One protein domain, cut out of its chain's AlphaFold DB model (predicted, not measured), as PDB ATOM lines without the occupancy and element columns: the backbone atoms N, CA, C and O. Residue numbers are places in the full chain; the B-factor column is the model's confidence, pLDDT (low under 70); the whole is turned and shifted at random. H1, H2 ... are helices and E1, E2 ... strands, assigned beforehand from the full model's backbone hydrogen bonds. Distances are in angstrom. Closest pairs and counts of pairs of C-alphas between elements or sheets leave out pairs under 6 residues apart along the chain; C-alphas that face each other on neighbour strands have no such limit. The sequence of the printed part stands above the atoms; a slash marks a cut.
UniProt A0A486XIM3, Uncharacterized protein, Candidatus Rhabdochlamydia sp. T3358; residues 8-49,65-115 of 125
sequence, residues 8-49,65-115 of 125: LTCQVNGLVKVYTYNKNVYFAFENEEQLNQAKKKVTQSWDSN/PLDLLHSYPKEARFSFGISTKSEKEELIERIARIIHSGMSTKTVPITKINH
ATOM      1  N   LEU A   8      33.516  20.701  87.679       70.12
ATOM      2  CA  LEU A   8      34.581  19.711  87.636       70.12
ATOM      3  C   LEU A   8      34.290  18.628  88.671       70.12
ATOM      4  O   LEU A   8      34.211  18.899  89.870       70.12
ATOM      5  N   THR A   9      34.155  17.388  88.222       65.75
ATOM      6  CA  THR A   9      34.132  16.245  89.138       65.75
ATOM      7  C   THR A   9      35.576  15.891  89.458       65.75
ATOM      8  O   THR A   9      36.266  15.287  88.639       65.75
ATOM      9  N   CYS A  10      36.065  16.296  90.627       67.38
ATOM     10  CA  CYS A  10      37.443  16.029  91.021       67.38
ATOM     11  C   CYS A  10      37.551  15.617  92.483       67.38
ATOM     12  O   CYS A  10      36.867  16.143  93.356       67.38
ATOM     13  N   GLN A  11      38.499  14.724  92.754       67.94
ATOM     14  CA  GLN A  11      38.740  14.191  94.091       67.94
ATOM     15  C   GLN A  11      39.850  14.955  94.819       67.94
ATOM     16  O   GLN A  11      40.828  14.397  95.320       67.94
ATOM     17  N   VAL A  12      39.716  16.278  94.823       72.38
ATOM     18  CA  VAL A  12      40.655  17.170  95.499       72.38
ATOM     19  C   VAL A  12      40.090  17.503  96.872       72.38
ATOM     20  O   VAL A  12      39.096  18.221  96.986       72.38
ATOM     21  N   ASN A  13      40.710  16.968  97.926       72.06
ATOM     22  CA  ASN A  13      40.314  17.297  99.290       72.06
ATOM     23  C   ASN A  13      40.465  18.803  99.523       72.06
ATOM     24  O   ASN A  13      41.526  19.372  99.257       72.06
ATOM     25  N   GLY A  14      39.395  19.434  99.999       75.38
ATOM     26  CA  GLY A  14      39.396  20.853 100.301       75.38
ATOM     27  C   GLY A  14      39.132  21.803  99.149       75.38
ATOM     28  O   GLY A  14      38.965  22.986  99.411       75.38
ATOM     29  N   LEU A  15      39.088  21.343  97.894       84.44
ATOM     30  CA  LEU A  15      38.757  22.221  96.772       84.44
ATOM     31  C   LEU A  15      37.265  22.545  96.807       84.44
ATOM     32  O   LEU A  15      36.420  21.652  96.756       84.44
ATOM     33  N   VAL A  16      36.950  23.832  96.886       85.06
ATOM     34  CA  VAL A  16      35.573  24.323  97.008       85.06
ATOM     35  C   VAL A  16      35.077  24.870  95.680       85.06
ATOM     36  O   VAL A  16      33.921  24.671  95.321       85.06
ATOM     37  N   LYS A  17      35.940  25.572  94.939       87.06
ATOM     38  CA  LYS A  17      35.567  26.241  93.691       87.06
ATOM     39  C   LYS A  17      36.794  26.446  92.809       87.06
ATOM     40  O   LYS A  17      37.902  26.652  93.301       87.06
ATOM     41  N   VAL A  18      36.588  26.421  91.500       87.00
ATOM     42  CA  VAL A  18      37.608  26.788  90.516       87.00
ATOM     43  C   VAL A  18      37.148  28.059  89.826       87.00
ATOM     44  O   VAL A  18      36.001  28.149  89.403       87.00
ATOM     45  N   TYR A  19      38.022  29.047  89.701       85.31
ATOM     46  CA  TYR A  19      37.735  30.273  88.971       85.31
ATOM     47  C   TYR A  19      38.554  30.326  87.694       85.31
ATOM     48  O   TYR A  19      39.704  29.898  87.664       85.31
ATOM     49  N   THR A  20      37.997  30.889  86.631       85.44
ATOM     50  CA  THR A  20      38.733  31.118  85.387       85.44
ATOM     51  C   THR A  20      38.643  32.581  84.984       85.44
ATOM     52  O   THR A  20      37.563  33.159  84.977       85.44
ATOM     53  N   TYR A  21      39.769  33.183  84.614       83.12
ATOM     54  CA  TYR A  21      39.835  34.568  84.144       83.12
ATOM     55  C   TYR A  21      40.843  34.665  83.005       83.12
ATOM     56  O   TYR A  21      41.990  34.283  83.183       83.12
ATOM     57  N   ASN A  22      40.466  35.157  81.824       81.81
ATOM     58  CA  ASN A  22      41.372  35.249  80.665       81.81
ATOM     59  C   ASN A  22      42.122  33.945  80.355       81.81
ATOM     60  O   ASN A  22      41.491  33.019  79.859       81.81
ATOM     61  N   LYS A  23      43.426  33.854  80.635       79.44
ATOM     62  CA  LYS A  23      44.270  32.652  80.465       79.44
ATOM     63  C   LYS A  23      44.678  32.015  81.802       79.44
ATOM     64  O   LYS A  23      45.569  31.178  81.863       79.44
ATOM     65  N   ASN A  24      44.001  32.415  82.869       82.38
ATOM     66  CA  ASN A  24      44.307  32.065  84.243       82.38
ATOM     67  C   ASN A  24      43.225  31.157  84.815       82.38
ATOM     68  O   ASN A  24      42.031  31.322  84.528       82.38
ATOM     69  N   VAL A  25      43.656  30.239  85.671       84.38
ATOM     70  CA  VAL A  25      42.792  29.360  86.455       84.38
ATOM     71  C   VAL A  25      43.181  29.497  87.918       84.38
ATOM     72  O   VAL A  25      44.362  29.438  88.241       84.38
ATOM     73  N   TYR A  26      42.205  29.673  88.801       85.56
ATOM     74  CA  TYR A  26      42.401  29.773  90.241       85.56
ATOM     75  C   TYR A  26      41.690  28.628  90.945       85.56
ATOM     76  O   TYR A  26      40.517  28.373  90.693       85.56
ATOM     77  N   PHE A  27      42.386  27.964  91.855       87.31
ATOM     78  CA  PHE A  27      41.856  26.867  92.651       87.31
ATOM     79  C   PHE A  27      41.634  27.374  94.072       87.31
ATOM     80  O   PHE A  27      42.589  27.804  94.720       87.31
ATOM     81  N   ALA A  28      40.382  27.375  94.530       87.06
ATOM     82  CA  ALA A  28      39.994  27.857  95.849       87.06
ATOM     83  C   ALA A  28      39.731  26.701  96.808       87.06
ATOM     84  O   ALA A  28      38.943  25.802  96.510       87.06
ATOM     85  N   PHE A  29      40.371  26.774  97.967       86.88
ATOM     86  CA  PHE A  29      40.342  25.768  99.012       86.88
ATOM     87  C   PHE A  29      39.585  26.265 100.239       86.88
ATOM     88  O   PHE A  29      39.385  27.466 100.424       86.88
ATOM     89  N   GLU A  30      39.161  25.328 101.075       86.44
ATOM     90  CA  GLU A  30      38.411  25.613 102.295       86.44
ATOM     91  C   GLU A  30      39.283  26.324 103.336       86.44
ATOM     92  O   GLU A  30      38.824  27.233 104.026       86.44
ATOM     93  N   ASN A  31      40.560  25.938 103.425       85.31
ATOM     94  CA  ASN A  31      41.502  26.467 104.405       85.31
ATOM     95  C   ASN A  31      42.941  26.575 103.865       85.31
ATOM     96  O   ASN A  31      43.295  26.039 102.811       85.31
ATOM     97  N   GLU A  32      43.782  27.295 104.616       82.50
ATOM     98  CA  GLU A  32      45.192  27.529 104.284       82.50
ATOM     99  C   GLU A  32      46.026  26.239 104.265       82.50
ATOM    100  O   GLU A  32      46.930  26.100 103.442       82.50
ATOM    101  N   GLU A  33      45.719  25.271 105.129       84.56
ATOM    102  CA  GLU A  33      46.447  24.002 105.185       84.56
ATOM    103  C   GLU A  33      46.270  23.202 103.886       84.56
ATOM    104  O   GLU A  33      47.253  22.777 103.276       84.56
ATOM    105  N   GLN A  34      45.032  23.071 103.407       84.12
ATOM    106  CA  GLN A  34      44.701  22.402 102.148       84.12
ATOM    107  C   GLN A  34      45.269  23.149 100.943       84.12
ATOM    108  O   GLN A  34      45.802  22.517 100.031       84.12
ATOM    109  N   LEU A  35      45.228  24.486 100.962       85.44
ATOM    110  CA  LEU A  35      45.899  25.317  99.963       85.44
ATOM    111  C   LEU A  35      47.401  25.009  99.909       85.44
ATOM    112  O   LEU A  35      47.946  24.784  98.829       85.44
ATOM    113  N   ASN A  36      48.074  24.978 101.059       82.88
ATOM    114  CA  ASN A  36      49.510  24.722 101.138       82.88
ATOM    115  C   ASN A  36      49.861  23.291 100.720       82.88
ATOM    116  O   ASN A  36      50.848  23.092 100.012       82.88
ATOM    117  N   GLN A  37      49.043  22.301 101.084       82.38
ATOM    118  CA  GLN A  37      49.198  20.920 100.622       82.38
ATOM    119  C   GLN A  37      49.035  20.812  99.104       82.38
ATOM    120  O   GLN A  37      49.872  20.201  98.440       82.38
ATOM    121  N   ALA A  38      47.992  21.431  98.546       81.50
ATOM    122  CA  ALA A  38      47.739  21.443  97.113       81.50
ATOM    123  C   ALA A  38      48.865  22.140  96.354       81.50
ATOM    124  O   ALA A  38      49.406  21.578  95.406       81.50
ATOM    125  N   LYS A  39      49.285  23.316  96.822       81.25
ATOM    126  CA  LYS A  39      50.408  24.061  96.258       81.25
ATOM    127  C   LYS A  39      51.688  23.232  96.297       81.25
ATOM    128  O   LYS A  39      52.350  23.111  95.276       81.25
ATOM    129  N   LYS A  40      52.002  22.606  97.434       81.06
ATOM    130  CA  LYS A  40      53.187  21.756  97.590       81.06
ATOM    131  C   LYS A  40      53.152  20.556  96.646       81.06
ATOM    132  O   LYS A  40      54.156  20.305  95.993       81.06
ATOM    133  N   LYS A  41      52.016  19.858  96.525       78.38
ATOM    134  CA  LYS A  41      51.846  18.753  95.565       78.38
ATOM    135  C   LYS A  41      52.011  19.218  94.126       78.38
ATOM    136  O   LYS A  41      52.732  18.582  93.371       78.38
ATOM    137  N   VAL A  42      51.376  20.334  93.762       78.00
ATOM    138  CA  VAL A  42      51.503  20.903  92.417       78.00
ATOM    139  C   VAL A  42      52.953  21.246  92.135       78.00
ATOM    140  O   VAL A  42      53.477  20.750  91.153       78.00
ATOM    141  N   THR A  43      53.631  21.993  93.004       74.06
ATOM    142  CA  THR A  43      55.053  22.313  92.833       74.06
ATOM    143  C   THR A  43      55.907  21.047  92.730       74.06
ATOM    144  O   THR A  43      56.650  20.900  91.770       74.06
ATOM    145  N   GLN A  44      55.737  20.079  93.636       72.06
ATOM    146  CA  GLN A  44      56.513  18.833  93.632       72.06
ATOM    147  C   GLN A  44      56.300  17.986  92.371       72.06
ATOM    148  O   GLN A  44      57.273  17.524  91.780       72.06
ATOM    149  N   SER A  45      55.056  17.763  91.948       68.69
ATOM    150  CA  SER A  45      54.755  16.955  90.758       68.69
ATOM    151  C   SER A  45      55.089  17.682  89.458       68.69
ATOM    152  O   SER A  45      55.457  17.034  88.481       68.69
ATOM    153  N   TRP A  46      54.993  19.013  89.443       67.44
ATOM    154  CA  TRP A  46      55.356  19.828  88.285       67.44
ATOM    155  C   TRP A  46      56.870  19.896  88.078       67.44
ATOM    156  O   TRP A  46      57.315  19.861  86.935       67.44
ATOM    157  N   ASP A  47      57.649  19.913  89.165       57.22
ATOM    158  CA  ASP A  47      59.106  19.733  89.122       57.22
ATOM    159  C   ASP A  47      59.509  18.292  88.768       57.22
ATOM    160  O   ASP A  47      60.565  18.076  88.178       57.22
ATOM    161  N   SER A  48      58.691  17.289  89.123       50.00
ATOM    162  CA  SER A  48      59.153  15.896  89.100       50.00
ATOM    163  C   SER A  48      58.949  15.128  87.796       50.00
ATOM    164  O   SER A  48      59.822  14.318  87.528       50.00
ATOM    165  N   ASN A  49      57.868  15.274  87.015       48.53
ATOM    166  CA  ASN A  49      57.668  14.515  85.752       48.53
ATOM    167  C   ASN A  49      56.261  14.741  85.158       48.53
ATOM    168  O   ASN A  49      55.384  13.931  85.427       48.53
ATOM    169  N   PRO A  65      58.349  27.056  84.291       52.81
ATOM    170  CA  PRO A  65      57.969  27.775  85.502       52.81
ATOM    171  C   PRO A  65      56.448  27.727  85.633       52.81
ATOM    172  O   PRO A  65      55.714  28.179  84.753       52.81
ATOM    173  N   LEU A  66      55.971  27.131  86.722       57.41
ATOM    174  CA  LEU A  66      54.584  27.267  87.123       57.41
ATOM    175  C   LEU A  66      54.392  28.738  87.518       57.41
ATOM    176  O   LEU A  66      54.793  29.142  88.609       57.41
ATOM    177  N   ASP A  67      53.840  29.546  86.612       61.84
ATOM    178  CA  ASP A  67      53.536  30.956  86.869       61.84
ATOM    179  C   ASP A  67      52.373  31.039  87.865       61.84
ATOM    180  O   ASP A  67      51.190  31.094  87.501       61.84
ATOM    181  N   LEU A  68      52.725  30.967  89.150       67.25
ATOM    182  CA  LEU A  68      51.801  31.185  90.248       67.25
ATOM    183  C   LEU A  68      51.384  32.647  90.246       67.25
ATOM    184  O   LEU A  68      52.199  33.556  90.385       67.25
ATOM    185  N   LEU A  69      50.087  32.871  90.107       69.94
ATOM    186  CA  LEU A  69      49.553  34.216  90.023       69.94
ATOM    187  C   LEU A  69      49.539  34.875  91.399       69.94
ATOM    188  O   LEU A  69      49.106  34.294  92.394       69.94
ATOM    189  N   HIS A  70      49.947  36.141  91.420       68.56
ATOM    190  CA  HIS A  70      49.822  37.024  92.580       68.56
ATOM    191  C   HIS A  70      48.424  37.647  92.708       68.56
ATOM    192  O   HIS A  70      48.161  38.401  93.645       68.56
ATOM    193  N   SER A  71      47.525  37.346  91.770       67.38
ATOM    194  CA  SER A  71      46.105  37.657  91.884       67.38
ATOM    195  C   SER A  71      45.332  36.456  92.415       67.38
ATOM    196  O   SER A  71      45.722  35.308  92.210       67.38
ATOM    197  N   TYR A  72      44.234  36.724  93.106       77.06
ATOM    198  CA  TYR A  72      43.310  35.713  93.594       77.06
ATOM    199  C   TYR A  72      41.883  36.271  93.604       77.06
ATOM    200  O   TYR A  72      41.705  37.478  93.767       77.06
ATOM    201  N   PRO A  73      40.845  35.442  93.422       79.50
ATOM    202  CA  PRO A  73      39.461  35.902  93.494       79.50
ATOM    203  C   PRO A  73      39.148  36.480  94.883       79.50
ATOM    204  O   PRO A  73      39.486  35.865  95.895       79.50
ATOM    205  N   LYS A  74      38.475  37.637  94.948       78.12
ATOM    206  CA  LYS A  74      38.086  38.319  96.201       78.12
ATOM    207  C   LYS A  74      37.324  37.407  97.159       78.12
ATOM    208  O   LYS A  74      37.549  37.449  98.367       78.12
ATOM    209  N   GLU A  75      36.460  36.561  96.610       77.19
ATOM    210  CA  GLU A  75      35.647  35.602  97.359       77.19
ATOM    211  C   GLU A  75      36.453  34.401  97.887       77.19
ATOM    212  O   GLU A  75      35.974  33.657  98.738       77.19
ATOM    213  N   ALA A  76      37.683  34.195  97.406       79.31
ATOM    214  CA  ALA A  76      38.496  33.017  97.686       79.31
ATOM    215  C   ALA A  76      39.835  33.384  98.339       79.31
ATOM    216  O   ALA A  76      40.890  33.351  97.702       79.31
ATOM    217  N   ARG A  77      39.794  33.682  99.647       75.06
ATOM    218  CA  ARG A  77      40.988  34.002 100.457       75.06
ATOM    219  C   ARG A  77      42.071  32.921 100.391       75.06
ATOM    220  O   ARG A  77      43.249  33.253 100.314       75.06
ATOM    221  N   PHE A  78      41.675  31.650 100.396       82.56
ATOM    222  CA  PHE A  78      42.592  30.519 100.286       82.56
ATOM    223  C   PHE A  78      42.584  29.985  98.860       82.56
ATOM    224  O   PHE A  78      41.927  28.998  98.550       82.56
ATOM    225  N   SER A  79      43.282  30.661  97.956       83.00
ATOM    226  CA  SER A  79      43.392  30.198  96.577       83.00
ATOM    227  C   SER A  79      44.777  30.427  96.001       83.00
ATOM    228  O   SER A  79      45.545  31.267  96.474       83.00
ATOM    229  N   PHE A  80      45.102  29.653  94.971       82.50
ATOM    230  CA  PHE A  80      46.262  29.912  94.132       82.50
ATOM    231  C   PHE A  80      45.845  29.925  92.669       82.50
ATOM    232  O   PHE A  80      44.970  29.164  92.253       82.50
ATOM    233  N   GLY A  81      46.462  30.817  91.899       83.06
ATOM    234  CA  GLY A  81      46.247  30.923  90.465       83.06
ATOM    235  C   GLY A  81      47.409  30.346  89.674       83.06
ATOM    236  O   GLY A  81      48.552  30.433  90.110       83.06
ATOM    237  N   ILE A  82      47.112  29.797  88.504       80.62
ATOM    238  CA  ILE A  82      48.088  29.343  87.520       80.62
ATOM    239  C   ILE A  82      47.752  30.006  86.188       80.62
ATOM    240  O   ILE A  82      46.600  29.981  85.738       80.62
ATOM    241  N   SER A  83      48.760  30.603  85.563       78.94
ATOM    242  CA  SER A  83      48.676  31.058  84.176       78.94
ATOM    243  C   SER A  83      48.926  29.887  83.228       78.94
ATOM    244  O   SER A  83      49.887  29.140  83.409       78.94
ATOM    245  N   THR A  84      48.094  29.718  82.200       70.94
ATOM    246  CA  THR A  84      48.300  28.684  81.177       70.94
ATOM    247  C   THR A  84      48.279  29.258  79.767       70.94
ATOM    248  O   THR A  84      47.515  30.165  79.441       70.94
ATOM    249  N   LYS A  85      49.136  28.710  78.900       66.81
ATOM    250  CA  LYS A  85      49.054  28.910  77.444       66.81
ATOM    251  C   LYS A  85      48.174  27.850  76.768       66.81
ATOM    252  O   LYS A  85      47.761  28.077  75.634       66.81
ATOM    253  N   SER A  86      47.898  26.743  77.461       64.62
ATOM    254  CA  SER A  86      47.071  25.615  77.016       64.62
ATOM    255  C   SER A  86      45.591  25.826  77.341       64.62
ATOM    256  O   SER A  86      45.216  26.778  78.034       64.62
ATOM    257  N   GLU A  87      44.737  24.925  76.856       74.50
ATOM    258  CA  GLU A  87      43.307  24.956  77.155       74.50
ATOM    259  C   GLU A  87      43.044  24.805  78.661       74.50
ATOM    260  O   GLU A  87      43.702  24.043  79.373       74.50
ATOM    261  N   LYS A  88      42.086  25.585  79.171       76.94
ATOM    262  CA  LYS A  88      41.808  25.665  80.613       76.94
ATOM    263  C   LYS A  88      41.313  24.344  81.183       76.94
ATOM    264  O   LYS A  88      41.659  24.032  82.313       76.94
ATOM    265  N   GLU A  89      40.514  23.596  80.427       75.44
ATOM    266  CA  GLU A  89      39.998  22.292  80.854       75.44
ATOM    267  C   GLU A  89      41.129  21.303  81.103       75.44
ATOM    268  O   GLU A  89      41.190  20.713  82.178       75.44
ATOM    269  N   GLU A  90      42.083  21.210  80.175       74.88
ATOM    270  CA  GLU A  90      43.241  20.329  80.313       74.88
ATOM    271  C   GLU A  90      44.075  20.693  81.550       74.88
ATOM    272  O   GLU A  90      44.456  19.819  82.328       74.88
ATOM    273  N   LEU A  91      44.301  21.993  81.793       76.12
ATOM    274  CA  LEU A  91      44.997  22.444  83.000       76.12
ATOM    275  C   LEU A  91      44.224  22.072  84.269       76.12
ATOM    276  O   LEU A  91      44.814  21.588  85.233       76.12
ATOM    277  N   ILE A  92      42.913  22.313  84.282       78.94
ATOM    278  CA  ILE A  92      42.049  22.022  85.424       78.94
ATOM    279  C   ILE A  92      42.078  20.525  85.741       78.94
ATOM    280  O   ILE A  92      42.309  20.156  86.893       78.94
ATOM    281  N   GLU A  93      41.907  19.665  84.736       77.38
ATOM    282  CA  GLU A  93      41.987  18.215  84.906       77.38
ATOM    283  C   GLU A  93      43.361  17.776  85.398       77.38
ATOM    284  O   GLU A  93      43.471  16.956  86.308       77.38
ATOM    285  N   ARG A  94      44.424  18.329  84.818       74.81
ATOM    286  CA  ARG A  94      45.789  17.963  85.166       74.81
ATOM    287  C   ARG A  94      46.135  18.346  86.600       74.81
ATOM    288  O   ARG A  94      46.676  17.529  87.340       74.81
ATOM    289  N   ILE A  95      45.777  19.554  87.021       76.00
ATOM    290  CA  ILE A  95      45.969  20.008  88.401       76.00
ATOM    291  C   ILE A  95      45.098  19.196  89.361       76.00
ATOM    292  O   ILE A  95      45.578  18.783  90.416       76.00
ATOM    293  N   ALA A  96      43.859  18.878  88.984       76.94
ATOM    294  CA  ALA A  96      43.010  17.992  89.769       76.94
ATOM    295  C   ALA A  96      43.623  16.592  89.945       76.94
ATOM    296  O   ALA A  96      43.583  16.051  91.051       76.94
ATOM    297  N   ARG A  97      44.239  16.026  88.896       76.25
ATOM    298  CA  ARG A  97      44.975  14.749  88.968       76.25
ATOM    299  C   ARG A  97      46.210  14.845  89.863       76.25
ATOM    300  O   ARG A  97      46.459  13.926  90.629       76.25
ATOM    301  N   ILE A  98      46.953  15.949  89.800       74.81
ATOM    302  CA  ILE A  98      48.151  16.156  90.628       74.81
ATOM    303  C   ILE A  98      47.789  16.285  92.113       74.81
ATOM    304  O   ILE A  98      48.429  15.682  92.976       74.81
ATOM    305  N   ILE A  99      46.767  17.078  92.437       73.25
ATOM    306  CA  ILE A  99      46.407  17.330  93.837       73.25
ATOM    307  C   ILE A  99      45.658  16.140  94.442       73.25
ATOM    308  O   ILE A  99      45.688  15.990  95.669       73.25
ATOM    309  N   HIS A 100      45.037  15.301  93.598       72.12
ATOM    310  CA  HIS A 100      44.270  14.105  93.951       72.12
ATOM    311  C   HIS A 100      44.728  13.500  95.285       72.12
ATOM    312  O   HIS A 100      45.887  13.103  95.460       72.12
ATOM    313  N   SER A 101      43.846  13.546  96.281       63.47
ATOM    314  CA  SER A 101      44.208  13.280  97.678       63.47
ATOM    315  C   SER A 101      43.302  12.275  98.387       63.47
ATOM    316  O   SER A 101      43.513  12.037  99.573       63.47
ATOM    317  N   GLY A 102      42.351  11.643  97.694       57.34
ATOM    318  CA  GLY A 102      41.518  10.572  98.256       57.34
ATOM    319  C   GLY A 102      40.170  10.410  97.548       57.34
ATOM    320  O   GLY A 102      39.949  11.014  96.513       57.34
ATOM    321  N   MET A 103      39.249   9.633  98.135       50.94
ATOM    322  CA  MET A 103      37.961   9.192  97.549       50.94
ATOM    323  C   MET A 103      36.814  10.233  97.591       50.94
ATOM    324  O   MET A 103      35.648   9.869  97.736       50.94
ATOM    325  N   SER A 104      37.090  11.537  97.521       53.59
ATOM    326  CA  SER A 104      36.015  12.547  97.566       53.59
ATOM    327  C   SER A 104      35.343  12.689  96.195       53.59
ATOM    328  O   SER A 104      35.959  13.186  95.262       53.59
ATOM    329  N   THR A 105      34.073  12.305  96.038       63.28
ATOM    330  CA  THR A 105      33.300  12.474  94.785       63.28
ATOM    331  C   THR A 105      32.598  13.834  94.712       63.28
ATOM    332  O   THR A 105      31.456  13.930  94.264       63.28
ATOM    333  N   LYS A 106      33.237  14.895  95.214       66.94
ATOM    334  CA  LYS A 106      32.634  16.229  95.222       66.94
ATOM    335  C   LYS A 106      32.756  16.879  93.846       66.94
ATOM    336  O   LYS A 106      33.821  16.918  93.233       66.94
ATOM    337  N   THR A 107      31.638  17.417  93.382       74.69
ATOM    338  CA  THR A 107      31.581  18.249  92.187       74.69
ATOM    339  C   THR A 107      31.880  19.685  92.592       74.69
ATOM    340  O   THR A 107      31.150  20.259  93.400       74.69
ATOM    341  N   VAL A 108      32.952  20.265  92.053       80.44
ATOM    342  CA  VAL A 108      33.315  21.661  92.324       80.44
ATOM    343  C   VAL A 108      32.844  22.557  91.179       80.44
ATOM    344  O   VAL A 108      33.070  22.234  90.010       80.44
ATOM    345  N   PRO A 109      32.179  23.686  91.464       83.06
ATOM    346  CA  PRO A 109      31.772  24.618  90.427       83.06
ATOM    347  C   PRO A 109      32.988  25.302  89.791       83.06
ATOM    348  O   PRO A 109      33.904  25.747  90.491       83.06
ATOM    349  N   ILE A 110      32.961  25.429  88.463       84.19
ATOM    350  CA  ILE A 110      33.885  26.264  87.696       84.19
ATOM    351  C   ILE A 110      33.179  27.592  87.408       84.19
ATOM    352  O   ILE A 110      32.219  27.657  86.648       84.19
ATOM    353  N   THR A 111      33.654  28.667  88.029       84.56
ATOM    354  CA  THR A 111      33.108  30.021  87.884       84.56
ATOM    355  C   THR A 111      33.997  30.844  86.960       84.56
ATOM    356  O   THR A 111      35.211  30.918  87.141       84.56
ATOM    357  N   LYS A 112      33.418  31.484  85.948       84.50
ATOM    358  CA  LYS A 112      34.155  32.435  85.115       84.50
ATOM    359  C   LYS A 112      34.093  33.816  85.758       84.50
ATOM    360  O   LYS A 112      33.007  34.342  85.961       84.50
ATOM    361  N   ILE A 113      35.258  34.391  86.026       83.56
ATOM    362  CA  ILE A 113      35.397  35.798  86.388       83.56
ATOM    363  C   ILE A 113      35.268  36.605  85.102       83.56
ATOM    364  O   ILE A 113      35.968  36.329  84.119       83.56
ATOM    365  N   ASN A 114      34.362  37.577  85.095       81.00
ATOM    366  CA  ASN A 114      34.112  38.410  83.922       81.00
ATOM    367  C   ASN A 114      34.789  39.773  84.055       81.00
ATOM    368  O   ASN A 114      35.189  40.344  83.040       81.00
ATOM    369  N   HIS A 115      34.982  40.250  85.286       80.25
ATOM    370  CA  HIS A 115      35.552  41.561  85.560       80.25
ATOM    371  C   HIS A 115      36.847  41.447  86.381       80.25
ATOM    372  O   HIS A 115      36.892  40.716  87.372       80.25
TER     373      HIS A 115
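Overview. This is residues 8 to 49 and 65 to 115 of the 125 residues of an uncharacterized protein of Candidatus Rhabdochlamydia sp. T3358 (UniProt A0A486XIM3). A strongly twisted four-stranded sheet is covered on one face by two helices, H1 and H2, about perpendicular to each other, making two layers; short E3 crosses near E2 and E4 on the side away from the helices. The 93 printed residues include, in order, E1 E2 H1 E3 E4 H2 E5; the class is mixed, helices and strands, and the sheet, E4 E2 E1 E5, is mixed. The whole is compact, with a radius of gyration of the C-alphas of 12.0 A, spanning 34 by 27 by 22 A.

Arrangement. Inner strands E1, residues 15 to 21, and E2, residues 24 to 29, form an antiparallel hairpin, with N 19 and O 26 within hydrogen-bond range at 2.8 A. Edge strand E4, residues 79 to 83, is antiparallel to E2, with N 82 and O 25 at 2.8 A. Edge strand E5, residues 107 to 112, is parallel to E1, with N 20 and O 111 at 2.8 A. H2, residues 88 to 99, is on the sheet over E2, at a height of 8.9 A. E4, H2 and E5 form a split strand-helix-strand unit, its two same-way strands separated by E2 and E1, with a right-handed crossover. H1, residues 32 to 48, is on the same face over E4 and E2, at a height of 11.0 A. H1 touches H2 with residues 38 to 45 alone, the closest C-alphas being Ala 38 and Ile 99, 5.4 A apart; their lines stand about perpendicular at 79 degrees. E3, residues 71 to 73, pairs with no named strand. In H1 and H2 every O i to N i+4 pair is within hydrogen-bond range.

Along the chain. E1, 17.7 A long, begins at C-alpha 15 (38.757, 22.221, 96.772). H1 measures 23.7 A. E5, 16.1 A, ends at C-alpha 112 (34.155, 32.435, 85.115).

Size, cuts and confidence. Residues 50 to 64 are not printed; C-alphas 49 and 65 are 13.3 A apart across the cut. Of the links printed whole, none is long. pLDDT is under 70 for 23 residues, among them 45 to 49 and 65 to 71.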